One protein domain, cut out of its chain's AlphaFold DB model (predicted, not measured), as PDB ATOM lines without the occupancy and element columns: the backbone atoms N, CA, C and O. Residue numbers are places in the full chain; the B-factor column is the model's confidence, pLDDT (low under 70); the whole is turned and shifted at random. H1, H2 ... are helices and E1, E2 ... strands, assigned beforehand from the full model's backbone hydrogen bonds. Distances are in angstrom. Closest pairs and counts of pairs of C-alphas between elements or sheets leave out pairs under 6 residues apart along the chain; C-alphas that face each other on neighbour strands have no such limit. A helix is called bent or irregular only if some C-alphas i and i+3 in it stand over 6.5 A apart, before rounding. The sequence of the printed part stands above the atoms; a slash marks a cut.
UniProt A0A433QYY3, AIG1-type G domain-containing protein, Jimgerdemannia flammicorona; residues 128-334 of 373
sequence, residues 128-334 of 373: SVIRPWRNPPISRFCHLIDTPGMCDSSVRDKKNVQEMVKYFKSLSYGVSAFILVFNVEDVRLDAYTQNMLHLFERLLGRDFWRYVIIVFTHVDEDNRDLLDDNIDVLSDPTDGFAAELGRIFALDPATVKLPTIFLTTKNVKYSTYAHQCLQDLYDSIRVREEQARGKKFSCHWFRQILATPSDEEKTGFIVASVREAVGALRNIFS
ATOM      1  N   SER A 128     -16.870  12.099   6.221       80.50
ATOM      2  CA  SER A 128     -16.134  11.995   7.488       80.50
ATOM      3  C   SER A 128     -14.721  12.559   7.365       80.50
ATOM      4  O   SER A 128     -14.134  12.613   6.280       80.50
ATOM      5  N   VAL A 129     -14.167  13.050   8.476       81.00
ATOM      6  CA  VAL A 129     -12.845  13.678   8.489       81.00
ATOM      7  C   VAL A 129     -12.175  13.515   9.845       81.00
ATOM      8  O   VAL A 129     -12.804  13.661  10.889       81.00
ATOM      9  N   ILE A 130     -10.868  13.248   9.830       82.12
ATOM     10  CA  ILE A 130     -10.034  13.206  11.035       82.12
ATOM     11  C   ILE A 130      -9.108  14.424  11.037       82.12
ATOM     12  O   ILE A 130      -8.357  14.650  10.080       82.12
ATOM     13  N   ARG A 131      -9.177  15.238  12.094       77.62
ATOM     14  CA  ARG A 131      -8.437  16.507  12.237       77.62
ATOM     15  C   ARG A 131      -8.057  16.764  13.699       77.62
ATOM     16  O   ARG A 131      -8.766  16.288  14.574       77.62
ATOM     17  N   PRO A 132      -6.966  17.486  14.003       78.62
ATOM     18  CA  PRO A 132      -6.685  17.905  15.376       78.62
ATOM     19  C   PRO A 132      -7.776  18.868  15.864       78.62
ATOM     20  O   PRO A 132      -8.150  19.786  15.132       78.62
ATOM     21  N   TRP A 133      -8.265  18.672  17.088       76.38
ATOM     22  CA  TRP A 133      -9.166  19.622  17.737       76.38
ATOM     23  C   TRP A 133      -8.345  20.834  18.188       76.38
ATOM     24  O   TRP A 133      -7.420  20.717  18.987       76.38
ATOM     25  N   ARG A 134      -8.616  21.992  17.580       69.62
ATOM     26  CA  ARG A 134      -7.760  23.186  17.694       69.62
ATOM     27  C   ARG A 134      -8.240  24.214  18.701       69.62
ATOM     28  O   ARG A 134      -7.468  25.117  19.013       69.62
ATOM     29  N   ASN A 135      -9.482  24.107  19.159       67.88
ATOM     30  CA  ASN A 135     -10.077  25.092  20.043       67.88
ATOM     31  C   ASN A 135     -11.039  24.436  21.054       67.88
ATOM     32  O   ASN A 135     -12.145  24.075  20.656       67.88
ATOM     33  N   PRO A 136     -10.617  24.201  22.311       66.88
ATOM     34  CA  PRO A 136      -9.283  24.474  22.861       66.88
ATOM     35  C   PRO A 136      -8.138  23.787  22.097       66.88
ATOM     36  O   PRO A 136      -8.345  22.722  21.511       66.88
ATOM     37  N   PRO A 137      -6.914  24.348  22.100       68.31
ATOM     38  CA  PRO A 137      -5.750  23.739  21.461       68.31
ATOM     39  C   PRO A 137      -5.280  22.506  22.246       68.31
ATOM     40  O   PRO A 137      -4.385  22.577  23.087       68.31
ATOM     41  N   ILE A 138      -5.885  21.353  21.958       68.81
ATOM     42  CA  ILE A 138      -5.602  20.076  22.620       68.81
ATOM     43  C   ILE A 138      -4.823  19.132  21.703       68.81
ATOM     44  O   ILE A 138      -5.023  19.083  20.490       68.81
ATOM     45  N   SER A 139      -3.961  18.300  22.290       73.06
ATOM     46  CA  SER A 139      -3.218  17.257  21.564       73.06
ATOM     47  C   SER A 139      -4.089  16.015  21.300       73.06
ATOM     48  O   SER A 139      -3.751  14.890  21.675       73.06
ATOM     49  N   ARG A 140      -5.270  16.218  20.701       79.50
ATOM     50  CA  ARG A 140      -6.237  15.156  20.396       79.50
ATOM     51  C   ARG A 140      -6.818  15.336  18.999       79.50
ATOM     52  O   ARG A 140      -7.190  16.436  18.593       79.50
ATOM     53  N   PHE A 141      -6.928  14.234  18.266       81.81
ATOM     54  CA  PHE A 141      -7.668  14.202  17.009       81.81
ATOM     55  C   PHE A 141      -9.164  14.048  17.267       81.81
ATOM     56  O   PHE A 141      -9.584  13.374  18.204       81.81
ATOM     57  N   CYS A 142      -9.969  14.630  16.394       81.44
ATOM     58  CA  CYS A 142     -11.399  14.446  16.319       81.44
ATOM     59  C   CYS A 142     -11.747  13.816  14.969       81.44
ATOM     60  O   CYS A 142     -11.283  14.277  13.924       81.44
ATOM     61  N   HIS A 143     -12.510  12.728  15.017       85.25
ATOM     62  CA  HIS A 143     -13.163  12.101  13.881       85.25
ATOM     63  C   HIS A 143     -14.595  12.632  13.829       85.25
ATOM     64  O   HIS A 143     -15.458  12.205  14.591       85.25
ATOM     65  N   LEU A 144     -14.822  13.608  12.962       82.88
ATOM     66  CA  LEU A 144     -16.146  14.153  12.723       82.88
ATOM     67  C   LEU A 144     -16.823  13.296  11.639       82.88
ATOM     68  O   LEU A 144     -16.179  12.938  10.648       82.88
ATOM     69  N   ILE A 145     -18.115  13.019  11.806       83.69
ATOM     70  CA  ILE A 145     -18.966  12.271  10.870       83.69
ATOM     71  C   ILE A 145     -20.209  13.116  10.559       83.69
ATOM     72  O   ILE A 145     -20.975  13.445  11.465       83.69
ATOM     73  N   ASP A 146     -20.395  13.465   9.290       77.06
ATOM     74  CA  ASP A 146     -21.543  14.219   8.785       77.06
ATOM     75  C   ASP A 146     -22.743  13.287   8.574       77.06
ATOM     76  O   ASP A 146     -22.660  12.294   7.842       77.06
ATOM     77  N   THR A 147     -23.864  13.595   9.223       69.88
ATOM     78  CA  THR A 147     -25.125  12.865   9.051       69.88
ATOM     79  C   THR A 147     -26.015  13.524   8.003       69.88
ATOM     80  O   THR A 147     -26.453  14.659   8.226       69.88
ATOM     81  N   PRO A 148     -26.377  12.820   6.910       61.66
ATOM     82  CA  PRO A 148     -27.462  13.245   6.043       61.66
ATOM     83  C   PRO A 148     -28.788  13.380   6.787       61.66
ATOM     84  O   PRO A 148     -28.971  12.829   7.874       61.66
ATOM     85  N   GLY A 149     -29.742  14.071   6.166       57.66
ATOM     86  CA  GLY A 149     -31.141  13.972   6.569       57.66
ATOM     87  C   GLY A 149     -31.646  12.541   6.344       57.66
ATOM     88  O   GLY A 149     -32.161  12.221   5.276       57.66
ATOM     89  N   MET A 150     -31.477  11.664   7.336       54.16
ATOM     90  CA  MET A 150     -31.625  10.207   7.180       54.16
ATOM     91  C   MET A 150     -33.072   9.694   7.085       54.16
ATOM     92  O   MET A 150     -33.266   8.499   6.870       54.16
ATOM     93  N   CYS A 151     -34.087  10.543   7.269       50.50
ATOM     94  CA  CYS A 151     -35.482  10.112   7.448       50.50
ATOM     95  C   CYS A 151     -36.499  10.765   6.500       50.50
ATOM     96  O   CYS A 151     -37.693  10.747   6.799       50.50
ATOM     97  N   ASP A 152     -36.069  11.292   5.346       47.16
ATOM     98  CA  ASP A 152     -37.039  11.846   4.390       47.16
ATOM     99  C   ASP A 152     -37.942  10.755   3.798       47.16
ATOM    100  O   ASP A 152     -37.575   9.577   3.706       47.16
ATOM    101  N   SER A 153     -39.172  11.170   3.514       44.03
ATOM    102  CA  SER A 153     -40.392  10.381   3.545       44.03
ATOM    103  C   SER A 153     -40.261   9.007   2.881       44.03
ATOM    104  O   SER A 153     -40.271   8.814   1.667       44.03
ATOM    105  N   SER A 154     -40.250   8.004   3.760       45.38
ATOM    106  CA  SER A 154     -40.115   6.578   3.484       45.38
ATOM    107  C   SER A 154     -38.693   6.065   3.194       45.38
ATOM    108  O   SER A 154     -38.020   6.408   2.227       45.38
ATOM    109  N   VAL A 155     -38.340   5.022   3.949       49.81
ATOM    110  CA  VAL A 155     -37.198   4.097   3.756       49.81
ATOM    111  C   VAL A 155     -37.338   3.248   2.463       49.81
ATOM    112  O   VAL A 155     -36.820   2.142   2.342       49.81
ATOM    113  N   ARG A 156     -38.096   3.751   1.478       49.72
ATOM    114  CA  ARG A 156     -38.221   3.211   0.120       49.72
ATOM    115  C   ARG A 156     -37.208   3.851  -0.830       49.72
ATOM    116  O   ARG A 156     -36.851   3.192  -1.805       49.72
ATOM    117  N   ASP A 157     -36.720   5.072  -0.560       63.69
ATOM    118  CA  ASP A 157     -35.604   5.604  -1.347       63.69
ATOM    119  C   ASP A 157     -34.330   4.804  -1.040       63.69
ATOM    120  O   ASP A 157     -33.824   4.755   0.087       63.69
ATOM    121  N   LYS A 158     -33.808   4.165  -2.090       65.44
ATOM    122  CA  LYS A 158     -32.557   3.407  -2.065       65.44
ATOM    123  C   LYS A 158     -31.383   4.290  -1.629       65.44
ATOM    124  O   LYS A 158     -30.475   3.766  -0.990       65.44
ATOM    125  N   LYS A 159     -31.410   5.597  -1.923       69.06
ATOM    126  CA  LYS A 159     -30.371   6.554  -1.517       69.06
ATOM    127  C   LYS A 159     -30.325   6.723   0.001       69.06
ATOM    128  O   LYS A 159     -29.277   6.479   0.591       69.06
ATOM    129  N   ASN A 160     -31.456   7.018   0.647       71.62
ATOM    130  CA  ASN A 160     -31.528   7.201   2.106       71.62
ATOM    131  C   ASN A 160     -31.048   5.945   2.856       71.62
ATOM    132  O   ASN A 160     -30.308   6.034   3.834       71.62
ATOM    133  N   VAL A 161     -31.397   4.758   2.347       76.75
ATOM    134  CA  VAL A 161     -30.914   3.475   2.880       76.75
ATOM    135  C   VAL A 161     -29.403   3.291   2.680       76.75
ATOM    136  O   VAL A 161     -28.717   2.869   3.608       76.75
ATOM    137  N   GLN A 162     -28.861   3.621   1.503       81.06
ATOM    138  CA  GLN A 162     -27.418   3.554   1.242       81.06
ATOM    139  C   GLN A 162     -26.621   4.516   2.132       81.06
ATOM    140  O   GLN A 162     -25.558   4.142   2.627       81.06
ATOM    141  N   GLU A 163     -27.127   5.724   2.373       82.12
ATOM    142  CA  GLU A 163     -26.482   6.683   3.268       82.12
ATOM    143  C   GLU A 163     -26.554   6.247   4.738       82.12
ATOM    144  O   GLU A 163     -25.537   6.304   5.422       82.12
ATOM    145  N   MET A 164     -27.673   5.680   5.210       81.19
ATOM    146  CA  MET A 164     -27.718   5.033   6.533       81.19
ATOM    147  C   MET A 164     -26.691   3.891   6.657       81.19
ATOM    148  O   MET A 164     -26.001   3.789   7.669       81.19
ATOM    149  N   VAL A 165     -26.524   3.055   5.624       85.75
ATOM    150  CA  VAL A 165     -25.497   1.994   5.617       85.75
ATOM    151  C   VAL A 165     -24.084   2.576   5.709       85.75
ATOM    152  O   VAL A 165     -23.288   2.107   6.523       85.75
ATOM    153  N   LYS A 166     -23.760   3.607   4.914       86.00
ATOM    154  CA  LYS A 166     -22.464   4.306   4.986       86.00
ATOM    155  C   LYS A 166     -22.234   4.916   6.367       86.00
ATOM    156  O   LYS A 166     -21.145   4.771   6.919       86.00
ATOM    157  N   TYR A 167     -23.265   5.536   6.939       86.25
ATOM    158  CA  TYR A 167     -23.223   6.150   8.257       86.25
ATOM    159  C   TYR A 167     -22.845   5.127   9.327       86.25
ATOM    160  O   TYR A 167     -21.796   5.267   9.955       86.25
ATOM    161  N   PHE A 168     -23.614   4.045   9.468       86.38
ATOM    162  CA  PHE A 168     -23.341   3.034  10.490       86.38
ATOM    163  C   PHE A 168     -21.999   2.315  10.277       86.38
ATOM    164  O   PHE A 168     -21.331   1.991  11.256       86.38
ATOM    165  N   LYS A 169     -21.530   2.147   9.032       85.88
ATOM    166  CA  LYS A 169     -20.164   1.659   8.749       85.88
ATOM    167  C   LYS A 169     -19.067   2.645   9.181       85.88
ATOM    168  O   LYS A 169     -18.005   2.212   9.627       85.88
ATOM    169  N   SER A 170     -19.307   3.954   9.081       83.25
ATOM    170  CA  SER A 170     -18.336   4.994   9.465       83.25
ATOM    171  C   SER A 170     -18.147   5.143  10.981       83.25
ATOM    172  O   SER A 170     -17.087   5.585  11.423       83.25
ATOM    173  N   LEU A 171     -19.111   4.698  11.799       81.69
ATOM    174  CA  LEU A 171     -19.029   4.745  13.267       81.69
ATOM    175  C   LEU A 171     -17.971   3.789  13.869       81.69
ATOM    176  O   LEU A 171     -17.846   3.708  15.091       81.69
ATOM    177  N   SER A 172     -17.222   3.044  13.046       69.94
ATOM    178  CA  SER A 172     -16.394   1.877  13.413       69.94
ATOM    179  C   SER A 172     -15.362   2.081  14.527       69.94
ATOM    180  O   SER A 172     -14.990   1.119  15.196       69.94
ATOM    181  N   TYR A 173     -14.960   3.322  14.798       70.81
ATOM    182  CA  TYR A 173     -14.057   3.682  15.897       70.81
ATOM    183  C   TYR A 173     -14.755   3.912  17.251       70.81
ATOM    184  O   TYR A 173     -14.093   4.353  18.196       70.81
ATOM    185  N   GLY A 174     -16.066   3.656  17.342       79.44
ATOM    186  CA  GLY A 174     -16.933   3.981  18.479       79.44
ATOM    187  C   GLY A 174     -17.229   5.483  18.577       79.44
ATOM    188  O   GLY A 174     -16.381   6.311  18.234       79.44
ATOM    189  N   VAL A 175     -18.414   5.842  19.081       89.12
ATOM    190  CA  VAL A 175     -18.889   7.239  19.138       89.12
ATOM    191  C   VAL A 175     -18.642   7.849  20.522       89.12
ATOM    192  O   VAL A 175     -18.958   7.237  21.535       89.12
ATOM    193  N   SER A 176     -18.068   9.048  20.579       90.94
ATOM    194  CA  SER A 176     -17.875   9.820  21.817       90.94
ATOM    195  C   SER A 176     -19.070  10.730  22.122       90.94
ATOM    196  O   SER A 176     -19.409  10.906  23.287       90.94
ATOM    197  N   ALA A 177     -19.722  11.291  21.095       91.69
ATOM    198  CA  ALA A 177     -20.961  12.056  21.238       91.69
ATOM    199  C   ALA A 177     -21.805  12.043  19.952       91.69
ATOM    200  O   ALA A 177     -21.265  12.084  18.843       91.69
ATOM    201  N   PHE A 178     -23.127  12.045  20.116       91.75
ATOM    202  CA  PHE A 178     -24.101  12.325  19.062       91.75
ATOM    203  C   PHE A 178     -24.605  13.755  19.250       91.75
ATOM    204  O   PHE A 178     -25.151  14.061  20.304       91.75
ATOM    205  N   ILE A 179     -24.415  14.637  18.270       91.38
ATOM    206  CA  ILE A 179     -24.875  16.026  18.354       91.38
ATOM    207  C   ILE A 179     -26.173  16.171  17.561       91.38
ATOM    208  O   ILE A 179     -26.188  16.002  16.341       91.38
ATOM    209  N   LEU A 180     -27.248  16.518  18.265       89.94
ATOM    210  CA  LEU A 180     -28.507  16.964  17.676       89.94
ATOM    211  C   LEU A 180     -28.448  18.480  17.532       89.94
ATOM    212  O   LEU A 180     -28.066  19.158  18.484       89.94
ATOM    213  N   VAL A 181     -28.796  19.001  16.357       86.25
ATOM    214  CA  VAL A 181     -28.644  20.427  16.058       86.25
ATOM    215  C   VAL A 181     -29.964  21.046  15.642       86.25
ATOM    216  O   VAL A 181     -30.657  20.502  14.785       86.25
ATOM    217  N   PHE A 182     -30.250  22.211  16.215       86.69
ATOM    218  CA  PHE A 182     -31.442  23.008  15.962       86.69
ATOM    219  C   PHE A 182     -31.054  24.474  15.726       86.69
ATOM    220  O   PHE A 182     -30.037  24.951  16.236       86.69
ATOM    221  N   ASN A 183     -31.858  25.211  14.961       87.06
ATOM    222  CA  ASN A 183     -31.726  26.665  14.878       87.06
ATOM    223  C   ASN A 183     -32.395  27.291  16.112       87.06
ATOM    224  O   ASN A 183     -33.542  26.958  16.389       87.06
ATOM    225  N   VAL A 184     -31.717  28.197  16.825       88.88
ATOM    226  CA  VAL A 184     -32.303  28.936  17.963       88.88
ATOM    227  C   VAL A 184     -33.523  29.781  17.559       88.88
ATOM    228  O   VAL A 184     -34.412  30.010  18.372       88.88
ATOM    229  N   GLU A 185     -33.585  30.217  16.297       82.94
ATOM    230  CA  GLU A 185     -34.692  31.010  15.745       82.94
ATOM    231  C   GLU A 185     -35.848  30.141  15.212       82.94
ATOM    232  O   GLU A 185     -36.944  30.648  14.984       82.94
ATOM    233  N   ASP A 186     -35.624  28.838  14.999       83.44
ATOM    234  CA  ASP A 186     -36.625  27.902  14.465       83.44
ATOM    235  C   ASP A 186     -36.508  26.536  15.157       83.44
ATOM    236  O   ASP A 186     -36.092  25.525  14.581       83.44
ATOM    237  N   VAL A 187     -36.843  26.524  16.450       78.50
ATOM    238  CA  VAL A 187     -36.753  25.343  17.317       78.50
ATOM    239  C   VAL A 187     -37.923  24.393  17.055       78.50
ATOM    240  O   VAL A 187     -38.882  24.307  17.820       78.50
ATOM    241  N   ARG A 188     -37.851  23.654  15.945       75.12
ATOM    242  CA  ARG A 188     -38.830  22.614  15.604       75.12
ATOM    243  C   ARG A 188     -38.285  21.228  15.905       75.12
ATOM    244  O   ARG A 188     -37.413  20.725  15.203       75.12
ATOM    245  N   LEU A 189     -38.885  20.568  16.892       82.06
ATOM    246  CA  LEU A 189     -38.810  19.116  17.029       82.06
ATOM    247  C   LEU A 189     -39.909  18.476  16.170       82.06
ATOM    248  O   LEU A 189     -40.916  17.979  16.675       82.06
ATOM    249  N   ASP A 190     -39.746  18.558  14.854       80.81
ATOM    250  CA  ASP A 190     -40.744  18.078  13.904       80.81
ATOM    251  C   ASP A 190     -40.921  16.546  13.934       80.81
ATOM    252  O   ASP A 190     -40.079  15.784  14.424       80.81
ATOM    253  N   ALA A 191     -42.042  16.068  13.384       80.38
ATOM    254  CA  ALA A 191     -42.349  14.639  13.335       80.38
ATOM    255  C   ALA A 191     -41.263  13.832  12.597       80.38
ATOM    256  O   ALA A 191     -41.042  12.660  12.905       80.38
ATOM    257  N   TYR A 192     -40.556  14.446  11.645       75.81
ATOM    258  CA  TYR A 192     -39.389  13.867  10.980       75.81
ATOM    259  C   TYR A 192     -38.270  13.554  11.983       75.81
ATOM    260  O   TYR A 192     -37.787  12.420  12.052       75.81
ATOM    261  N   THR A 193     -37.886  14.541  12.795       79.69
ATOM    262  CA  THR A 193     -36.788  14.433  13.756       79.69
ATOM    263  C   THR A 193     -37.147  13.468  14.878       79.69
ATOM    264  O   THR A 193     -36.330  12.621  15.237       79.69
ATOM    265  N   GLN A 194     -38.392  13.493  15.361       86.31
ATOM    266  CA  GLN A 194     -38.882  12.510  16.334       86.31
ATOM    267  C   GLN A 194     -38.813  11.076  15.780       86.31
ATOM    268  O   GLN A 194     -38.276  10.182  16.436       86.31
ATOM    269  N   ASN A 195     -39.270  10.847  14.541       82.88
ATOM    270  CA  ASN A 195     -39.180   9.537  13.885       82.88
ATOM    271  C   ASN A 195     -37.727   9.061  13.706       82.88
ATOM    272  O   ASN A 195     -37.439   7.878  13.908       82.88
ATOM    273  N   MET A 196     -36.806   9.970  13.367       83.06
ATOM    274  CA  MET A 196     -35.373   9.677  13.279       83.06
ATOM    275  C   MET A 196     -34.806   9.239  14.634       83.06
ATOM    276  O   MET A 196     -34.138   8.211  14.722       83.06
ATOM    277  N   LEU A 197     -35.111   9.981  15.699       89.06
ATOM    278  CA  LEU A 197     -34.638   9.694  17.053       89.06
ATOM    279  C   LEU A 197     -35.209   8.374  17.588       89.06
ATOM    280  O   LEU A 197     -34.463   7.577  18.157       89.06
ATOM    281  N   HIS A 198     -36.479   8.065  17.309       89.81
ATOM    282  CA  HIS A 198     -37.059   6.754  17.616       89.81
ATOM    283  C   HIS A 198     -36.384   5.614  16.837       89.81
ATOM    284  O   HIS A 198     -36.160   4.539  17.394       89.81
ATOM    285  N   LEU A 199     -36.031   5.817  15.562       87.62
ATOM    286  CA  LEU A 199     -35.272   4.828  14.789       87.62
ATOM    287  C   LEU A 199     -33.878   4.601  15.398       87.62
ATOM    288  O   LEU A 199     -33.444   3.455  15.530       87.62
ATOM    289  N   PHE A 200     -33.207   5.676  15.817       90.00
ATOM    290  CA  PHE A 200     -31.906   5.610  16.480       90.00
ATOM    291  C   PHE A 200     -31.990   4.882  17.824       90.00
ATOM    292  O   PHE A 200     -31.241   3.929  18.020       90.00
ATOM    293  N   GLU A 201     -32.932   5.223  18.710       93.12
ATOM    294  CA  GLU A 201     -33.119   4.515  19.987       93.12
ATOM    295  C   GLU A 201     -33.399   3.018  19.781       93.12
ATOM    296  O   GLU A 201     -32.882   2.188  20.527       93.12
ATOM    297  N   ARG A 202     -34.159   2.634  18.747       91.56
ATOM    298  CA  ARG A 202     -34.450   1.215  18.474       91.56
ATOM    299  C   ARG A 202     -33.253   0.420  17.959       91.56
ATOM    300  O   ARG A 202     -33.130  -0.751  18.304       91.56
ATOM    301  N   LEU A 203     -32.387   1.024  17.144       90.62
ATOM    302  CA  LEU A 203     -31.187   0.365  16.608       90.62
ATOM    303  C   LEU A 203     -30.016   0.388  17.603       90.62
ATOM    304  O   LEU A 203     -29.243  -0.566  17.705       90.62
ATOM    305  N   LEU A 204     -29.871   1.489  18.336       91.44
ATOM    306  CA  LEU A 204     -28.733   1.761  19.213       91.44
ATOM    307  C   LEU A 204     -29.016   1.406  20.685       91.44
ATOM    308  O   LEU A 204     -28.077   1.180  21.448       91.44
ATOM    309  N   GLY A 205     -30.288   1.275  21.067       93.00
ATOM    310  CA  GLY A 205     -30.744   1.079  22.443       93.00
ATOM    311  C   GLY A 205     -30.784   2.388  23.237       93.00
ATOM    312  O   GLY A 205     -30.131   3.365  22.877       93.00
ATOM    313  N   ARG A 206     -31.501   2.403  24.371       93.19
ATOM    314  CA  ARG A 206     -31.645   3.592  25.244       93.19
ATOM    315  C   ARG A 206     -30.331   4.200  25.735       93.19
ATOM    316  O   ARG A 206     -30.261   5.400  25.986       93.19
ATOM    317  N   ASP A 207     -29.273   3.397  25.789       91.56
ATOM    318  CA  ASP A 207     -27.904   3.824  26.083       91.56
ATOM    319  C   ASP A 207     -27.378   4.925  25.144       91.56
ATOM    320  O   ASP A 207     -26.497   5.685  25.547       91.56
ATOM    321  N   PHE A 208     -27.938   5.044  23.933       92.75
ATOM    322  CA  PHE A 208     -27.706   6.135  22.980       92.75
ATOM    323  C   PHE A 208     -27.837   7.519  23.627       92.75
ATOM    324  O   PHE A 208     -26.938   8.352  23.494       92.75
ATOM    325  N   TRP A 209     -28.910   7.749  24.391       94.88
ATOM    326  CA  TRP A 209     -29.232   9.059  24.961       94.88
ATOM    327  C   TRP A 209     -28.178   9.571  25.947       94.88
ATOM    328  O   TRP A 209     -27.957  10.776  26.045       94.88
ATOM    329  N   ARG A 210     -27.431   8.671  26.604       92.94
ATOM    330  CA  ARG A 210     -26.305   9.059  27.471       92.94
ATOM    331  C   ARG A 210     -25.129   9.680  26.711       92.94
ATOM    332  O   ARG A 210     -24.239  10.219  27.352       92.94
ATOM    333  N   TYR A 211     -25.123   9.634  25.378       93.19
ATOM    334  CA  TYR A 211     -24.102  10.242  24.519       93.19
ATOM    335  C   TYR A 211     -24.657  11.387  23.647       93.19
ATOM    336  O   TYR A 211     -23.900  11.981  22.881       93.19
ATOM    337  N   VAL A 212     -25.945  11.738  23.768       94.19
ATOM    338  CA  VAL A 212     -26.606  12.798  22.981       94.19
ATOM    339  C   VAL A 212     -26.343  14.187  23.565       94.19
ATOM    340  O   VAL A 212     -26.560  14.391  24.753       94.19
ATOM    341  N   ILE A 213     -25.877  15.145  22.769       94.44
ATOM    342  CA  ILE A 213     -25.727  16.562  23.139       94.44
ATOM    343  C   ILE A 213     -26.643  17.377  22.225       94.44
ATOM    344  O   ILE A 213     -26.679  17.135  21.020       94.44
ATOM    345  N   ILE A 214     -27.383  18.320  22.797       94.25
ATOM    346  CA  ILE A 214     -28.254  19.246  22.072       94.25
ATOM    347  C   ILE A 214     -27.447  20.512  21.790       94.25
ATOM    348  O   ILE A 214     -26.811  21.066  22.685       94.25
ATOM    349  N   VAL A 215     -27.455  20.966  20.540       93.25
ATOM    350  CA  VAL A 215     -26.762  22.173  20.090       93.25
ATOM    351  C   VAL A 215     -27.746  23.105  19.394       93.25
ATOM    352  O   VAL A 215     -28.356  22.736  18.393       93.25
ATOM    353  N   PHE A 216     -27.850  24.333  19.886       92.44
ATOM    354  CA  PHE A 216     -28.552  25.422  19.217       92.44
ATOM    355  C   PHE A 216     -27.553  26.292  18.458       92.44
ATOM    356  O   PHE A 216     -26.625  26.846  19.045       92.44
ATOM    357  N   THR A 217     -27.719  26.401  17.142       89.88
ATOM    358  CA  THR A 217     -26.916  27.283  16.280       89.88
ATOM    359  C   THR A 217     -27.586  28.637  16.061       89.88
ATOM    360  O   THR A 217     -28.774  28.789  16.335       89.88
ATOM    361  N   HIS A 218     -26.824  29.579  15.498       88.81
ATOM    362  CA  HIS A 218     -27.198  30.975  15.217       88.81
ATOM    363  C   HIS A 218     -27.301  31.876  16.456       88.81
ATOM    364  O   HIS A 218     -27.794  32.997  16.378       88.81
ATOM    365  N   VAL A 219     -26.716  31.444  17.577       91.31
ATOM    366  CA  VAL A 219     -26.533  32.291  18.764       91.31
ATOM    367  C   VAL A 219     -25.267  33.132  18.602       91.31
ATOM    368  O   VAL A 219     -24.245  32.905  19.251       91.31
ATOM    369  N   ASP A 220     -25.311  34.052  17.644       91.19
ATOM    370  CA  ASP A 220     -24.185  34.907  17.277       91.19
ATOM    371  C   ASP A 220     -23.972  36.055  18.283       91.19
ATOM    372  O   ASP A 220     -24.926  36.557  18.871       91.19
ATOM    373  N   GLU A 221     -22.720  36.501  18.435       90.81
ATOM    374  CA  GLU A 221     -22.279  37.511  19.420       90.81
ATOM    375  C   GLU A 221     -23.109  38.808  19.355       90.81
ATOM    376  O   GLU A 221     -23.611  39.270  20.372       90.81
ATOM    377  N   ASP A 222     -23.334  39.330  18.144       91.06
ATOM    378  CA  ASP A 222     -24.039  40.601  17.898       91.06
ATOM    379  C   ASP A 222     -25.523  40.588  18.321       91.06
ATOM    380  O   ASP A 222     -26.121  41.648  18.501       91.06
ATOM    381  N   ASN A 223     -26.122  39.397  18.436       89.81
ATOM    382  CA  ASN A 223     -27.542  39.190  18.729       89.81
ATOM    383  C   ASN A 223     -27.759  38.424  20.047       89.81
ATOM    384  O   ASN A 223     -28.894  38.043  20.330       89.81
ATOM    385  N   ARG A 224     -26.703  38.153  20.829       90.94
ATOM    386  CA  ARG A 224     -26.781  37.269  22.003       90.94
ATOM    387  C   ARG A 224     -27.819  37.756  23.012       90.94
ATOM    388  O   ARG A 224     -28.741  37.010  23.316       90.94
ATOM    389  N   ASP A 225     -27.722  39.018  23.409       92.75
ATOM    390  CA  ASP A 225     -28.610  39.668  24.378       92.75
ATOM    391  C   ASP A 225     -30.087  39.675  23.923       92.75
ATOM    392  O   ASP A 225     -31.002  39.706  24.739       92.75
ATOM    393  N   LEU A 226     -30.345  39.627  22.606       91.88
ATOM    394  CA  LEU A 226     -31.700  39.537  22.034       91.88
ATOM    395  C   LEU A 226     -32.270  38.111  22.061       91.88
ATOM    396  O   LEU A 226     -33.455  37.919  21.797       91.88
ATOM    397  N   LEU A 227     -31.421  37.117  22.320       93.69
ATOM    398  CA  LEU A 227     -31.763  35.702  22.397       93.69
ATOM    399  C   LEU A 227     -31.761  35.179  23.837       93.69
ATOM    400  O   LEU A 227     -32.085  34.008  24.012       93.69
ATOM    401  N   ASP A 228     -31.408  35.979  24.848       93.19
ATOM    402  CA  ASP A 228     -31.285  35.493  26.230       93.19
ATOM    403  C   ASP A 228     -32.615  34.917  26.761       93.19
ATOM    404  O   ASP A 228     -32.612  33.800  27.271       93.19
ATOM    405  N   ASP A 229     -33.764  35.557  26.494       92.44
ATOM    406  CA  ASP A 229     -35.094  34.990  26.800       92.44
ATOM    407  C   ASP A 229     -35.309  33.616  26.123       92.44
ATOM    408  O   ASP A 229     -35.819  32.674  26.737       92.44
ATOM    409  N   ASN A 230     -34.895  33.465  24.857       92.56
ATOM    410  CA  ASN A 230     -34.984  32.187  24.142       92.56
ATOM    411  C   ASN A 230     -34.040  31.147  24.760       92.56
ATOM    412  O   ASN A 230     -34.399  29.978  24.874       92.56
ATOM    413  N   ILE A 231     -32.827  31.547  25.135       94.50
ATOM    414  CA  ILE A 231     -31.812  30.681  25.740       94.50
ATOM    415  C   ILE A 231     -32.289  30.168  27.094       94.50
ATOM    416  O   ILE A 231     -32.175  28.966  27.337       94.50
ATOM    417  N   ASP A 232     -32.854  31.033  27.933       95.06
ATOM    418  CA  ASP A 232     -33.387  30.672  29.246       95.06
ATOM    419  C   ASP A 232     -34.553  29.686  29.104       95.06
ATOM    420  O   ASP A 232     -34.515  28.604  29.694       95.06
ATOM    421  N   VAL A 233     -35.525  29.972  28.226       94.25
ATOM    422  CA  VAL A 233     -36.642  29.052  27.932       94.25
ATOM    423  C   VAL A 233     -36.149  27.701  27.402       94.25
ATOM    424  O   VAL A 233     -36.642  26.654  27.817       94.25
ATOM    425  N   LEU A 234     -35.156  27.679  26.507       95.12
ATOM    426  CA  LEU A 234     -34.615  26.433  25.946       95.12
ATOM    427  C   LEU A 234     -33.754  25.640  26.938       95.12
ATOM    428  O   LEU A 234     -33.627  24.418  26.787       95.12
ATOM    429  N   SER A 235     -33.169  26.323  27.924       95.38
ATOM    430  CA  SER A 235     -32.299  25.755  28.960       95.38
ATOM    431  C   SER A 235     -33.041  25.334  30.224       95.38
ATOM    432  O   SER A 235     -32.426  24.685  31.074       95.38
ATOM    433  N   ASP A 236     -34.324  25.686  30.367       95.44
ATOM    434  CA  ASP A 236     -35.091  25.381  31.573       95.44
ATOM    435  C   ASP A 236     -35.055  23.865  31.887       95.44
ATOM    436  O   ASP A 236     -35.321  23.030  31.011       95.44
ATOM    437  N   PRO A 237     -34.707  23.466  33.124       93.00
ATOM    438  CA  PRO A 237     -34.509  22.061  33.476       93.00
ATOM    439  C   PRO A 237     -35.811  21.246  33.566       93.00
ATOM    440  O   PRO A 237     -35.741  20.020  33.661       93.00
ATOM    441  N   THR A 238     -36.971  21.905  33.571       92.94
ATOM    442  CA  THR A 238     -38.305  21.311  33.747       92.94
ATOM    443  C   THR A 238     -39.099  21.312  32.444       92.94
ATOM    444  O   THR A 238     -39.721  20.303  32.117       92.94
ATOM    445  N   ASP A 239     -39.052  22.419  31.701       92.56
ATOM    446  CA  ASP A 239     -39.873  22.672  30.511       92.56
ATOM    447  C   ASP A 239     -39.075  23.081  29.263       92.56
ATOM    448  O   ASP A 239     -39.652  23.225  28.185       92.56
ATOM    449  N   GLY A 240     -37.749  23.190  29.370       93.88
ATOM    450  CA  GLY A 240     -36.868  23.435  28.234       93.88
ATOM    451  C   GLY A 240     -36.751  22.239  27.287       93.88
ATOM    452  O   GLY A 240     -37.231  21.127  27.536       93.88
ATOM    453  N   PHE A 241     -36.052  22.444  26.170       94.44
ATOM    454  CA  PHE A 241     -36.037  21.498  25.047       94.44
ATOM    455  C   PHE A 241     -35.502  20.102  25.422       94.44
ATOM    456  O   PHE A 241     -35.973  19.077  24.923       94.44
ATOM    457  N   ALA A 242     -34.532  20.052  26.338       95.19
ATOM    458  CA  ALA A 242     -33.986  18.808  26.873       95.19
ATOM    459  C   ALA A 242     -35.009  18.024  27.717       95.19
ATOM    460  O   ALA A 242     -35.043  16.792  27.646       95.19
ATOM    461  N   ALA A 243     -35.845  18.723  28.491       94.44
ATOM    462  CA  ALA A 243     -36.893  18.114  29.302       94.44
ATOM    463  C   ALA A 243     -38.045  17.600  28.427       94.44
ATOM    464  O   ALA A 243     -38.528  16.490  28.649       94.44
ATOM    465  N   GLU A 244     -38.412  18.331  27.371       94.00
ATOM    466  CA  GLU A 244     -39.429  17.889  26.410       94.00
ATOM    467  C   GLU A 244     -38.996  16.634  25.633       94.00
ATOM    468  O   GLU A 244     -39.756  15.667  25.550       94.00
ATOM    469  N   LEU A 245     -37.739  16.564  25.175       94.56
ATOM    470  CA  LEU A 245     -37.162  15.309  24.670       94.56
ATOM    471  C   LEU A 245     -37.204  14.195  25.731       94.56
ATOM    472  O   LEU A 245     -37.530  13.050  25.415       94.56
ATOM    473  N   GLY A 246     -36.926  14.523  26.996       95.50
ATOM    474  CA  GLY A 246     -37.071  13.603  28.123       95.50
ATOM    475  C   GLY A 246     -38.480  13.015  28.245       95.50
ATOM    476  O   GLY A 246     -38.620  11.802  28.412       95.50
ATOM    477  N   ARG A 247     -39.517  13.848  28.092       95.00
ATOM    478  CA  ARG A 247     -40.931  13.443  28.119       95.00
ATOM    479  C   ARG A 247     -41.295  12.568  26.916       95.00
ATOM    480  O   ARG A 247     -41.776  11.454  27.117       95.00
ATOM    481  N   ILE A 248     -41.001  13.015  25.692       93.31
ATOM    482  CA  ILE A 248     -41.341  12.307  24.440       93.31
ATOM    483  C   ILE A 248     -40.709  10.908  24.384       93.31
ATOM    484  O   ILE A 248     -41.368   9.935  24.016       93.31
ATOM    485  N   PHE A 249     -39.439  10.785  24.778       94.88
ATOM    486  CA  PHE A 249     -38.705   9.517  24.737       94.88
ATOM    487  C   PHE A 249     -38.760   8.734  26.057       94.88
ATOM    488  O   PHE A 249     -38.117   7.689  26.170       94.88
ATOM    489  N   ALA A 250     -39.544   9.197  27.041       95.44
ATOM    490  CA  ALA A 250     -39.680   8.619  28.381       95.44
ATOM    491  C   ALA A 250     -38.316   8.260  29.008       95.44
ATOM    492  O   ALA A 250     -38.059   7.103  29.373       95.44
ATOM    493  N   LEU A 251     -37.426   9.255  29.044       95.19
ATOM    494  CA  LEU A 251     -36.075   9.175  29.594       95.19
ATOM    495  C   LEU A 251     -36.115   9.397  31.109       95.19
ATOM    496  O   LEU A 251     -36.845  10.253  31.602       95.19
ATOM    497  N   ASP A 252     -35.305   8.646  31.849       92.56
ATOM    498  CA  ASP A 252     -35.149   8.844  33.289       92.56
ATOM    499  C   ASP A 252     -34.134   9.978  33.564       92.56
ATOM    500  O   ASP A 252     -32.949   9.805  33.257       92.56
ATOM    501  N   PRO A 253     -34.544  11.114  34.165       89.19
ATOM    502  CA  PRO A 253     -33.656  12.251  34.419       89.19
ATOM    503  C   PRO A 253     -32.558  11.955  35.457       89.19
ATOM    504  O   PRO A 253     -31.568  12.690  35.531       89.19
ATOM    505  N   ALA A 254     -32.683  10.881  36.249       89.12
ATOM    506  CA  ALA A 254     -31.631  10.450  37.167       89.12
ATOM    507  C   ALA A 254     -30.448   9.787  36.434       89.12
ATOM    508  O   ALA A 254     -29.305   9.914  36.877       89.12
ATOM    509  N   THR A 255     -30.697   9.108  35.305       88.38
ATOM    510  CA  THR A 255     -29.675   8.366  34.540       88.38
ATOM    511  C   THR A 255     -29.330   8.977  33.180       88.38
ATOM    512  O   THR A 255     -28.254   8.693  32.640       88.38
ATOM    513  N   VAL A 256     -30.191   9.834  32.628       91.62
ATOM    514  CA  VAL A 256     -30.008  10.507  31.339       91.62
ATOM    515  C   VAL A 256     -30.145  12.018  31.517       91.62
ATOM    516  O   VAL A 256     -31.231  12.546  31.716       91.62
ATOM    517  N   LYS A 257     -29.021  12.727  31.380       91.44
ATOM    518  CA  LYS A 257     -28.975  14.192  31.278       91.44
ATOM    519  C   LYS A 257     -28.548  14.565  29.871       91.44
ATOM    520  O   LYS A 257     -27.549  14.014  29.406       91.44
ATOM    521  N   LEU A 258     -29.254  15.483  29.215       94.44
ATOM    522  CA  LEU A 258     -28.940  15.971  27.868       94.44
ATOM    523  C   LEU A 258     -28.381  17.404  27.975       94.44
ATOM    524  O   LEU A 258     -29.155  18.311  28.261       94.44
ATOM    525  N   PRO A 259     -27.061  17.631  27.808       94.81
ATOM    526  CA  PRO A 259     -26.502  18.978  27.788       94.81
ATOM    527  C   PRO A 259     -27.031  19.765  26.590       94.81
ATOM    528  O   PRO A 259     -27.024  19.242  25.472       94.81
ATOM    529  N   THR A 260     -27.421  21.012  26.836       95.31
ATOM    530  CA  THR A 260     -27.817  21.995  25.823       95.31
ATOM    531  C   THR A 260     -26.704  23.027  25.686       95.31
ATOM    532  O   THR A 260     -26.295  23.618  26.681       95.31
ATOM    533  N   ILE A 261     -26.195  23.223  24.469       94.38
ATOM    534  CA  ILE A 261     -25.075  24.124  24.167       94.38
ATOM    535  C   ILE A 261     -25.480  25.094  23.062       94.38
ATOM    536  O   ILE A 261     -26.093  24.700  22.073       94.38
ATOM    537  N   PHE A 262     -25.106  26.360  23.207       93.69
ATOM    538  CA  PHE A 262     -25.437  27.426  22.266       93.69
ATOM    539  C   PHE A 262     -24.179  27.834  21.497       93.69
ATOM    540  O   PHE A 262     -23.151  28.126  22.103       93.69
ATOM    541  N   LEU A 263     -24.242  27.819  20.164       90.56
ATOM    542  CA  LEU A 263     -23.112  28.100  19.283       90.56
ATOM    543  C   LEU A 263     -23.408  29.270  18.338       90.56
ATOM    544  O   LEU A 263     -24.384  29.262  17.580       90.56
ATOM    545  N   THR A 264     -22.472  30.215  18.295       88.00
ATOM    546  CA  THR A 264     -22.341  31.157  17.178       88.00
ATOM    547  C   THR A 264     -21.923  30.450  15.893       88.00
ATOM    548  O   THR A 264     -21.147  29.489  15.885       88.00
ATOM    549  N   THR A 265     -22.418  30.978  14.783       81.38
ATOM    550  CA  THR A 265     -22.045  30.595  13.419       81.38
ATOM    551  C   THR A 265     -21.105  31.608  12.760       81.38
ATOM    552  O   THR A 265     -20.518  31.326  11.711       81.38
ATOM    553  N   LYS A 266     -20.914  32.777  13.385       83.25
ATOM    554  CA  LYS A 266     -20.051  33.868  12.914       83.25
ATOM    555  C   LYS A 266     -18.670  33.846  13.570       83.25
ATOM    556  O   LYS A 266     -18.497  33.416  14.706       83.25
ATOM    557  N   ASN A 267     -17.680  34.373  12.843       79.44
ATOM    558  CA  ASN A 267     -16.340  34.723  13.340       79.44
ATOM    559  C   ASN A 267     -15.572  33.604  14.081       79.44
ATOM    560  O   ASN A 267     -14.634  33.885  14.827       79.44
ATOM    561  N   VAL A 268     -15.900  32.335  13.803       76.19
ATOM    562  CA  VAL A 268     -15.484  31.131  14.556       76.19
ATOM    563  C   VAL A 268     -13.964  30.985  14.745       76.19
ATOM    564  O   VAL A 268     -13.491  30.380  15.703       76.19
ATOM    565  N   LYS A 269     -13.173  31.577  13.847       76.50
ATOM    566  CA  LYS A 269     -11.707  31.541  13.875       76.50
ATOM    567  C   LYS A 269     -11.060  32.614  14.767       76.50
ATOM    568  O   LYS A 269      -9.921  32.412  15.183       76.50
ATOM    569  N   TYR A 270     -11.744  33.722  15.061       80.81
ATOM    570  CA  TYR A 270     -11.138  34.911  15.684       80.81
ATOM    571  C   TYR A 270     -11.924  35.505  16.868       80.81
ATOM    572  O   TYR A 270     -11.328  36.237  17.649       80.81
ATOM    573  N   SER A 271     -13.225  35.222  17.004       86.50
ATOM    574  CA  SER A 271     -14.034  35.691  18.141       86.50
ATOM    575  C   SER A 271     -13.749  34.858  19.394       86.50
ATOM    576  O   SER A 271     -13.852  33.630  19.367       86.50
ATOM    577  N   THR A 272     -13.447  35.535  20.506       89.25
ATOM    578  CA  THR A 272     -13.307  34.916  21.833       89.25
ATOM    579  C   THR A 272     -14.607  34.245  22.274       89.25
ATOM    580  O   THR A 272     -14.567  33.142  22.811       89.25
ATOM    581  N   TYR A 273     -15.762  34.853  21.990       89.88
ATOM    582  CA  TYR A 273     -17.069  34.255  22.269       89.88
ATOM    583  C   TYR A 273     -17.276  32.957  21.476       89.88
ATOM    584  O   TYR A 273     -17.671  31.940  22.043       89.88
ATOM    585  N   ALA A 274     -16.907  32.937  20.190       86.56
ATOM    586  CA  ALA A 274     -16.948  31.705  19.405       86.56
ATOM    587  C   ALA A 274     -16.001  30.626  19.943       86.56
ATOM    588  O   ALA A 274     -16.320  29.438  19.892       86.56
ATOM    589  N   HIS A 275     -14.846  31.027  20.478       85.94
ATOM    590  CA  HIS A 275     -13.909  30.110  21.120       85.94
ATOM    591  C   HIS A 275     -14.476  29.535  22.423       85.94
ATOM    592  O   HIS A 275     -14.347  28.332  22.638       85.94
ATOM    593  N   GLN A 276     -15.179  30.341  23.222       89.00
ATOM    594  CA  GLN A 276     -15.878  29.873  24.420       89.00
ATOM    595  C   GLN A 276     -16.998  28.879  24.075       89.00
ATOM    596  O   GLN A 276     -17.021  27.784  24.622       89.00
ATOM    597  N   CYS A 277     -17.837  29.176  23.078       89.44
ATOM    598  CA  CYS A 277     -18.893  28.262  22.619       89.44
ATOM    599  C   CYS A 277     -18.345  26.857  22.256       89.44
ATOM    600  O   CYS A 277     -18.963  25.824  22.519       89.44
ATOM    601  N   LEU A 278     -17.152  26.806  21.650       86.38
ATOM    602  CA  LEU A 278     -16.466  25.560  21.285       86.38
ATOM    603  C   LEU A 278     -15.805  24.858  22.478       86.38
ATOM    604  O   LEU A 278     -15.747  23.626  22.497       86.38
ATOM    605  N   GLN A 279     -15.324  25.626  23.459       87.69
ATOM    606  CA  GLN A 279     -14.866  25.120  24.751       87.69
ATOM    607  C   GLN A 279     -16.019  24.428  25.489       87.69
ATOM    608  O   GLN A 279     -15.868  23.275  25.882       87.69
ATOM    609  N   ASP A 280     -17.188  25.066  25.572       91.31
ATOM    610  CA  ASP A 280     -18.374  24.537  26.257       91.31
ATOM    611  C   ASP A 280     -18.864  23.226  25.614       91.31
ATOM    612  O   ASP A 280     -19.190  22.252  26.303       91.31
ATOM    613  N   LEU A 281     -18.837  23.153  24.275       90.62
ATOM    614  CA  LEU A 281     -19.098  21.916  23.536       90.62
ATOM    615  C   LEU A 281     -18.054  20.832  23.852       90.62
ATOM    616  O   LEU A 281     -18.419  19.682  24.104       90.62
ATOM    617  N   TYR A 282     -16.763  21.172  23.837       89.06
ATOM    618  CA  TYR A 282     -15.691  20.219  24.127       89.06
ATOM    619  C   TYR A 282     -15.776  19.665  25.554       89.06
ATOM    620  O   TYR A 282     -15.678  18.450  25.750       89.06
ATOM    621  N   ASP A 283     -16.004  20.528  26.542       91.06
ATOM    622  CA  ASP A 283     -16.097  20.135  27.945       91.06
ATOM    623  C   ASP A 283     -17.351  19.295  28.210       91.06
ATOM    624  O   ASP A 283     -17.272  18.284  28.909       91.06
ATOM    625  N   SER A 284     -18.471  19.599  27.547       92.50
ATOM    626  CA  SER A 284     -19.671  18.748  27.567       92.50
ATOM    627  C   SER A 284     -19.397  17.333  27.050       92.50
ATOM    628  O   SER A 284     -19.881  16.350  27.617       92.50
ATOM    629  N   ILE A 285     -18.580  17.202  26.001       90.56
ATOM    630  CA  ILE A 285     -18.161  15.899  25.471       90.56
ATOM    631  C   ILE A 285     -17.175  15.202  26.427       90.56
ATOM    632  O   ILE A 285     -17.269  13.991  26.629       90.56
ATOM    633  N   ARG A 286     -16.258  15.943  27.065       88.81
ATOM    634  CA  ARG A 286     -15.332  15.396  28.073       88.81
ATOM    635  C   ARG A 286     -16.046  14.848  29.298       88.81
ATOM    636  O   ARG A 286     -15.794  13.707  29.669       88.81
ATOM    637  N   VAL A 287     -16.951  15.624  29.897       90.00
ATOM    638  CA  VAL A 287     -17.746  15.209  31.066       90.00
ATOM    639  C   VAL A 287     -18.504  13.915  30.759       90.00
ATOM    640  O   VAL A 287     -18.586  13.019  31.599       90.00
ATOM    641  N   ARG A 288     -18.995  13.770  29.524       87.50
ATOM    642  CA  ARG A 288     -19.646  12.554  29.025       87.50
ATOM    643  C   ARG A 288     -18.696  11.365  28.887       87.50
ATOM    644  O   ARG A 288     -19.022  10.281  29.368       87.50
ATOM    645  N   GLU A 289     -17.516  11.547  28.293       87.19
ATOM    646  CA  GLU A 289     -16.499  10.487  28.241       87.19
ATOM    647  C   GLU A 289     -16.028  10.079  29.651       87.19
ATOM    648  O   GLU A 289     -15.835   8.893  29.909       87.19
ATOM    649  N   GLU A 290     -15.912  11.018  30.593       87.88
ATOM    650  CA  GLU A 290     -15.551  10.754  31.993       87.88
ATOM    651  C   GLU A 290     -16.641   9.965  32.737       87.88
ATOM    652  O   GLU A 290     -16.339   8.950  33.369       87.88
ATOM    653  N   GLN A 291     -17.918  10.337  32.578       86.06
ATOM    654  CA  GLN A 291     -19.067   9.563  33.076       86.06
ATOM    655  C   GLN A 291     -19.106   8.145  32.480       86.06
ATOM    656  O   GLN A 291     -19.396   7.175  33.185       86.06
ATOM    657  N   ALA A 292     -18.736   7.995  31.205       85.44
ATOM    658  CA  ALA A 292     -18.577   6.702  30.541       85.44
ATOM    659  C   ALA A 292     -17.274   5.953  30.921       85.44
ATOM    660  O   ALA A 292     -17.029   4.853  30.420       85.44
ATOM    661  N   ARG A 293     -16.436   6.504  31.815       86.88
ATOM    662  CA  ARG A 293     -15.112   5.978  32.211       86.88
ATOM    663  C   ARG A 293     -14.169   5.760  31.019       86.88
ATOM    664  O   ARG A 293     -13.532   4.715  30.897       86.88
ATOM    665  N   GLY A 294     -14.136   6.725  30.103       83.00
ATOM    666  CA  GLY A 294     -13.371   6.692  28.856       83.00
ATOM    667  C   GLY A 294     -13.916   5.728  27.797       83.00
ATOM    668  O   GLY A 294     -13.296   5.563  26.746       83.00
ATOM    669  N   LYS A 295     -15.056   5.067  28.041       86.00
ATOM    670  CA  LYS A 295     -15.683   4.190  27.051       86.00
ATOM    671  C   LYS A 295     -16.415   5.024  26.010       86.00
ATOM    672  O   LYS A 295     -17.194   5.912  26.334       86.00
ATOM    673  N   LYS A 296     -16.203   4.670  24.750       88.88
ATOM    674  CA  LYS A 296     -17.033   5.135  23.643       88.88
ATOM    675  C   LYS A 296     -18.351   4.367  23.614       88.88
ATOM    676  O   LYS A 296     -18.403   3.202  24.015       88.88
ATOM    677  N   PHE A 297     -19.385   4.999  23.074       90.50
ATOM    678  CA  PHE A 297     -20.663   4.363  22.806       90.50
ATOM    679  C   PHE A 297     -20.488   3.120  21.927       90.50
ATOM    680  O   PHE A 297     -19.797   3.133  20.903       90.50
ATOM    681  N   SER A 298     -21.155   2.047  22.342       87.25
ATOM    682  CA  SER A 298     -21.258   0.782  21.631       87.25
ATOM    683  C   SER A 298     -22.494   0.039  22.135       87.25
ATOM    684  O   SER A 298     -22.750   0.019  23.339       87.25
ATOM    685  N   CYS A 299     -23.240  -0.606  21.241       89.81
ATOM    686  CA  CYS A 299     -24.378  -1.460  21.588       89.81
ATOM    687  C   CYS A 299     -24.183  -2.885  21.037       89.81
ATOM    688  O   CYS A 299     -23.150  -3.202  20.441       89.81
ATOM    689  N   HIS A 300     -25.138  -3.791  21.266       90.62
ATOM    690  CA  HIS A 300     -25.069  -5.146  20.699       90.62
ATOM    691  C   HIS A 300     -25.118  -5.122  19.165       90.62
ATOM    692  O   HIS A 300     -24.204  -5.625  18.518       90.62
ATOM    693  N   TRP A 301     -26.130  -4.456  18.604       91.19
ATOM    694  CA  TRP A 301     -26.325  -4.316  17.159       91.19
ATOM    695  C   TRP A 301     -25.094  -3.728  16.458       91.19
ATOM    696  O   TRP A 301     -24.604  -4.271  15.470       91.19
ATOM    697  N   PHE A 302     -24.512  -2.676  17.036       87.88
ATOM    698  CA  PHE A 302     -23.315  -2.051  16.491       87.88
ATOM    699  C   PHE A 302     -22.088  -2.980  16.529       87.88
ATOM    700  O   PHE A 302     -21.335  -3.048  15.560       87.88
ATOM    701  N   ARG A 303     -21.909  -3.774  17.596       88.75
ATOM    702  CA  ARG A 303     -20.850  -4.799  17.647       88.75
ATOM    703  C   ARG A 303     -21.046  -5.904  16.609       88.75
ATOM    704  O   ARG A 303     -20.048  -6.394  16.091       88.75
ATOM    705  N   GLN A 304     -22.286  -6.262  16.267       90.44
ATOM    706  CA  GLN A 304     -22.556  -7.223  15.192       90.44
ATOM    707  C   GLN A 304     -22.068  -6.690  13.837       90.44
ATOM    708  O   GLN A 304     -21.346  -7.409  13.155       90.44
ATOM    709  N   ILE A 305     -22.334  -5.417  13.503       90.19
ATOM    710  CA  ILE A 305     -21.825  -4.770  12.270       90.19
ATOM    711  C   ILE A 305     -20.293  -4.853  12.177       90.19
ATOM    712  O   ILE A 305     -19.748  -5.072  11.096       90.19
ATOM    713  N   LEU A 306     -19.588  -4.672  13.299       86.31
ATOM    714  CA  LEU A 306     -18.122  -4.738  13.334       86.31
ATOM    715  C   LEU A 306     -17.581  -6.171  13.258       86.31
ATOM    716  O   LEU A 306     -16.501  -6.371  12.706       86.31
ATOM    717  N   ALA A 307     -18.319  -7.148  13.790       89.38
ATOM    718  CA  ALA A 307     -17.960  -8.565  13.747       89.38
ATOM    719  C   ALA A 307     -18.236  -9.223  12.382       89.38
ATOM    720  O   ALA A 307     -17.612 -10.232  12.059       89.38
ATOM    721  N   THR A 308     -19.146  -8.673  11.573       89.31
ATOM    722  CA  THR A 308     -19.394  -9.146  10.206       89.31
ATOM    723  C   THR A 308     -18.127  -9.003   9.339       89.31
ATOM    724  O   THR A 308     -17.508  -7.934   9.347       89.31
ATOM    725  N   PRO A 309     -17.716 -10.028   8.567       86.75
ATOM    726  CA  PRO A 309     -16.482  -9.971   7.783       86.75
ATOM    727  C   PRO A 309     -16.614  -9.156   6.484       86.75
ATOM    728  O   PRO A 309     -15.808  -8.248   6.268       86.75
ATOM    729  N   SER A 310     -17.613  -9.433   5.634       92.50
ATOM    730  CA  SER A 310     -17.745  -8.802   4.305       92.50
ATOM    731  C   SER A 310     -18.558  -7.498   4.324       92.50
ATOM    732  O   SER A 310     -19.351  -7.238   5.235       92.50
ATOM    733  N   ASP A 311     -18.347  -6.634   3.326       88.50
ATOM    734  CA  ASP A 311     -19.051  -5.350   3.232       88.50
ATOM    735  C   ASP A 311     -20.490  -5.515   2.706       88.50
ATOM    736  O   ASP A 311     -21.407  -4.778   3.092       88.50
ATOM    737  N   GLU A 312     -20.705  -6.545   1.890       90.56
ATOM    738  CA  GLU A 312     -21.991  -7.018   1.393       90.56
ATOM    739  C   GLU A 312     -22.868  -7.538   2.540       90.56
ATOM    740  O   GLU A 312     -24.007  -7.090   2.681       90.56
ATOM    741  N   GLU A 313     -22.340  -8.403   3.417       91.56
ATOM    742  CA  GLU A 313     -23.072  -8.880   4.600       91.56
ATOM    743  C   GLU A 313     -23.393  -7.733   5.565       91.56
ATOM    744  O   GLU A 313     -24.524  -7.649   6.045       91.56
ATOM    745  N   LYS A 314     -22.456  -6.796   5.800       91.44
ATOM    746  CA  LYS A 314     -22.723  -5.584   6.606       91.44
ATOM    747  C   LYS A 314     -23.878  -4.783   6.026       91.44
ATOM    748  O   LYS A 314     -24.752  -4.334   6.764       91.44
ATOM    749  N   THR A 315     -23.888  -4.612   4.706       91.12
ATOM    750  CA  THR A 315     -24.975  -3.931   3.994       91.12
ATOM    751  C   THR A 315     -26.294  -4.668   4.205       91.12
ATOM    752  O   THR A 315     -27.263  -4.051   4.635       91.12
ATOM    753  N   GLY A 316     -26.329  -5.983   3.965       90.31
ATOM    754  CA  GLY A 316     -27.525  -6.806   4.153       90.31
ATOM    755  C   GLY A 316     -28.074  -6.737   5.580       90.31
ATOM    756  O   GLY A 316     -29.263  -6.476   5.763       90.31
ATOM    757  N   PHE A 317     -27.202  -6.885   6.581       91.81
ATOM    758  CA  PHE A 317     -27.550  -6.817   8.000       91.81
ATOM    759  C   PHE A 317     -28.129  -5.451   8.389       91.81
ATOM    760  O   PHE A 317     -29.238  -5.390   8.916       91.81
ATOM    761  N   ILE A 318     -27.441  -4.347   8.061       90.00
ATOM    762  CA  ILE A 318     -27.925  -2.994   8.379       90.00
ATOM    763  C   ILE A 318     -29.271  -2.725   7.691       90.00
ATOM    764  O   ILE A 318     -30.202  -2.237   8.331       90.00
ATOM    765  N   VAL A 319     -29.413  -3.073   6.405       89.25
ATOM    766  CA  VAL A 319     -30.662  -2.867   5.651       89.25
ATOM    767  C   VAL A 319     -31.819  -3.676   6.240       89.25
ATOM    768  O   VAL A 319     -32.934  -3.159   6.318       89.25
ATOM    769  N   ALA A 320     -31.575  -4.918   6.667       90.25
ATOM    770  CA  ALA A 320     -32.581  -5.743   7.330       90.25
ATOM    771  C   ALA A 320     -33.026  -5.118   8.661       90.25
ATOM    772  O   ALA A 320     -34.219  -4.870   8.842       90.25
ATOM    773  N   SER A 321     -32.081  -4.765   9.540       91.00
ATOM    774  CA  SER A 321     -32.380  -4.172  10.851       91.00
ATOM    775  C   SER A 321     -33.108  -2.831  10.752       91.00
ATOM    776  O   SER A 321     -34.075  -2.598  11.476       91.00
ATOM    777  N   VAL A 322     -32.698  -1.951   9.829       86.88
ATOM    778  CA  VAL A 322     -33.379  -0.666   9.602       86.88
ATOM    779  C   VAL A 322     -34.817  -0.896   9.124       86.88
ATOM    780  O   VAL A 322     -35.738  -0.241   9.609       86.88
ATOM    781  N   ARG A 323     -35.050  -1.848   8.208       86.12
ATOM    782  CA  ARG A 323     -36.406  -2.178   7.731       86.12
ATOM    783  C   ARG A 323     -37.296  -2.742   8.835       86.12
ATOM    784  O   ARG A 323     -38.462  -2.358   8.904       86.12
ATOM    785  N   GLU A 324     -36.758  -3.615   9.681       88.75
ATOM    786  CA  GLU A 324     -37.462  -4.182  10.833       88.75
ATOM    787  C   GLU A 324     -37.861  -3.088  11.833       88.75
ATOM    788  O   GLU A 324     -39.045  -2.939  12.148       88.75
ATOM    789  N   ALA A 325     -36.904  -2.252  12.252       87.56
ATOM    790  CA  ALA A 325     -37.145  -1.152  13.183       87.56
ATOM    791  C   ALA A 325     -38.198  -0.160  12.652       87.56
ATOM    792  O   ALA A 325     -39.116   0.216  13.380       87.56
ATOM    793  N   VAL A 326     -38.125   0.207  11.367       83.62
ATOM    794  CA  VAL A 326     -39.099   1.095  10.702       83.62
ATOM    795  C   VAL A 326     -40.477   0.444  10.574       83.62
ATOM    796  O   VAL A 326     -41.490   1.108  10.790       83.62
ATOM    797  N   GLY A 327     -40.542  -0.846  10.233       82.19
ATOM    798  CA  GLY A 327     -41.801  -1.592  10.171       82.19
ATOM    799  C   GLY A 327     -42.501  -1.612  11.529       82.19
ATOM    800  O   GLY A 327     -43.681  -1.283  11.634       82.19
ATOM    801  N   ALA A 328     -41.745  -1.890  12.587       82.25
ATOM    802  CA  ALA A 328     -42.268  -1.903  13.942       82.25
ATOM    803  C   ALA A 328     -42.547  -0.499  14.518       82.25
ATOM    804  O   ALA A 328     -43.294  -0.400  15.489       82.25
ATOM    805  N   LEU A 329     -41.977   0.586  13.971       80.56
ATOM    806  CA  LEU A 329     -42.375   1.961  14.318       80.56
ATOM    807  C   LEU A 329     -43.742   2.306  13.729       80.56
ATOM    808  O   LEU A 329     -44.596   2.821  14.444       80.56
ATOM    809  N   ARG A 330     -43.992   1.943  12.463       74.38
ATOM    810  CA  ARG A 330     -45.314   2.131  11.842       74.38
ATOM    811  C   ARG A 330     -46.418   1.452  12.642       74.38
ATOM    812  O   ARG A 330     -47.444   2.073  12.867       74.38
ATOM    813  N   ASN A 331     -46.187   0.233  13.128       65.44
ATOM    814  CA  ASN A 331     -47.181  -0.477  13.935       65.44
ATOM    815  C   ASN A 331     -47.536   0.274  15.232       65.44
ATOM    816  O   ASN A 331     -48.702   0.285  15.611       65.44
ATOM    817  N   ILE A 332     -46.572   0.947  15.873       59.72
ATOM    818  CA  ILE A 332     -46.820   1.775  17.065       59.72
ATOM    819  C   ILE A 332     -47.658   3.002  16.677       59.72
ATOM    820  O   ILE A 332     -48.757   3.176  17.202       59.72
ATOM    821  N   PHE A 333     -47.211   3.787  15.692       52.19
ATOM    822  CA  PHE A 333     -47.907   5.012  15.274       52.19
ATOM    823  C   PHE A 333     -49.284   4.760  14.636       52.19
ATOM    824  O   PHE A 333     -50.177   5.589  14.771       52.19
ATOM    825  N   SER A 334     -49.508   3.603  14.005       47.03
ATOM    826  CA  SER A 334     -50.828   3.193  13.499       47.03
ATOM    827  C   SER A 334     -51.760   2.629  14.577       47.03
ATOM    828  O   SER A 334     -52.964   2.579  14.349       47.03
TER     829      SER A 334
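This is residues 128 to 334 of the 373 residues of the protein "AIG1-type G domain-containing protein" of Jimgerdemannia flammicorona (UniProt A0A433QYY3). A small twisted parallel sheet, E3 E4 E5, lies near the middle, with the long helix H7 running along it and the short helices H5 and H6 grazing it. Past one end of this sheet H1, H2, H8 and the long H9 form a crossed helix cluster, and the separate hairpin E1 and E2 sits by H1. The printed part has 207 residues in a mixed class, with nine named helices and five named strands in the order E1 E2 H1 E3 H2 H3 E4 H4 H5 H6 E5 H7 H8 H9. It is compact, with a radius of gyration of the C-alphas of 18.0 A and spans of 50 by 43 by 34 A.

E1, residues 128 to 132, begins at C-alpha 128 (-16.134, 11.995, 7.488), and E2 is 141 to 146. H1, 158 to 173, measures 25.8 A and is irregular: C-alphas 170 and 173 are 7.8 A apart. E3 is 177 to 183, 19.2 A; H2 191 to 204, 19.6 A; H3 206 to 211; E4 212 to 217, 16.0 A. H4, 221 to 226, is irregular, with C-alphas 222 and 225 8.0 A apart. H5 is 228 to 235, H6 241 to 248 and E5 260 to 263. H7, 272 to 291, measures 28.3 A; H8 is 300 to 307. H9, 311 to 334, measures 34.5 A and ends at C-alpha 334 (-50.828, 3.193, 13.499).

In the sheet E3 E4 E5, N 180 and O 213 are 2.9 A apart, and N 216 and O 261 2.8 A. E3, H2 H3, E4 is a strand-helix-strand unit, parallel neighbour strands joined through helices, with a right-handed crossover; E4, H4 H5 H6, E5 is another. H7 and the sheet make two layers; its height over the sheet is 9.1 A, and it runs along the strands, at 4 degrees to E4 on the local plane. H3, H5 and, only just with 5 pairs of C-alphas within 10 A, H6 graze the sheet. H4 is close to H7 but not clearly touching, Glu 221 and Tyr 273 having the closest C-alphas, 6.8 A. H9 touches H2 at a steep tilt of 54 degrees, closest C-alphas Arg 202 and Ala 325, 6.4 A. H9 touches H1 at 66 degrees, a steep tilt, closest C-alphas Val 165 and Thr 315, 6.2 A. H8 and H9 form a helical hairpin. In the antiparallel hairpin E1 and E2, N 142 and O 131 are 2.7 A apart. H2, H5, H6, H7 and H8 have every O i to N i+4 pair within hydrogen-bond range; H1 has 10 of 12, H9 19 of 20, and H3 and H4 0 of 2, with 3 of 3 and 2 of 3 O i to N i+3 pairs.

The farthest C-alphas, of Asp 225 and Pro 309, are 53.7 A apart. The printed part has no cut; links E2 to H1 and H6 to E5 are long. Confidence is under 70 at residues 134 to 138, 147 to 159, 172 and 331 to 334.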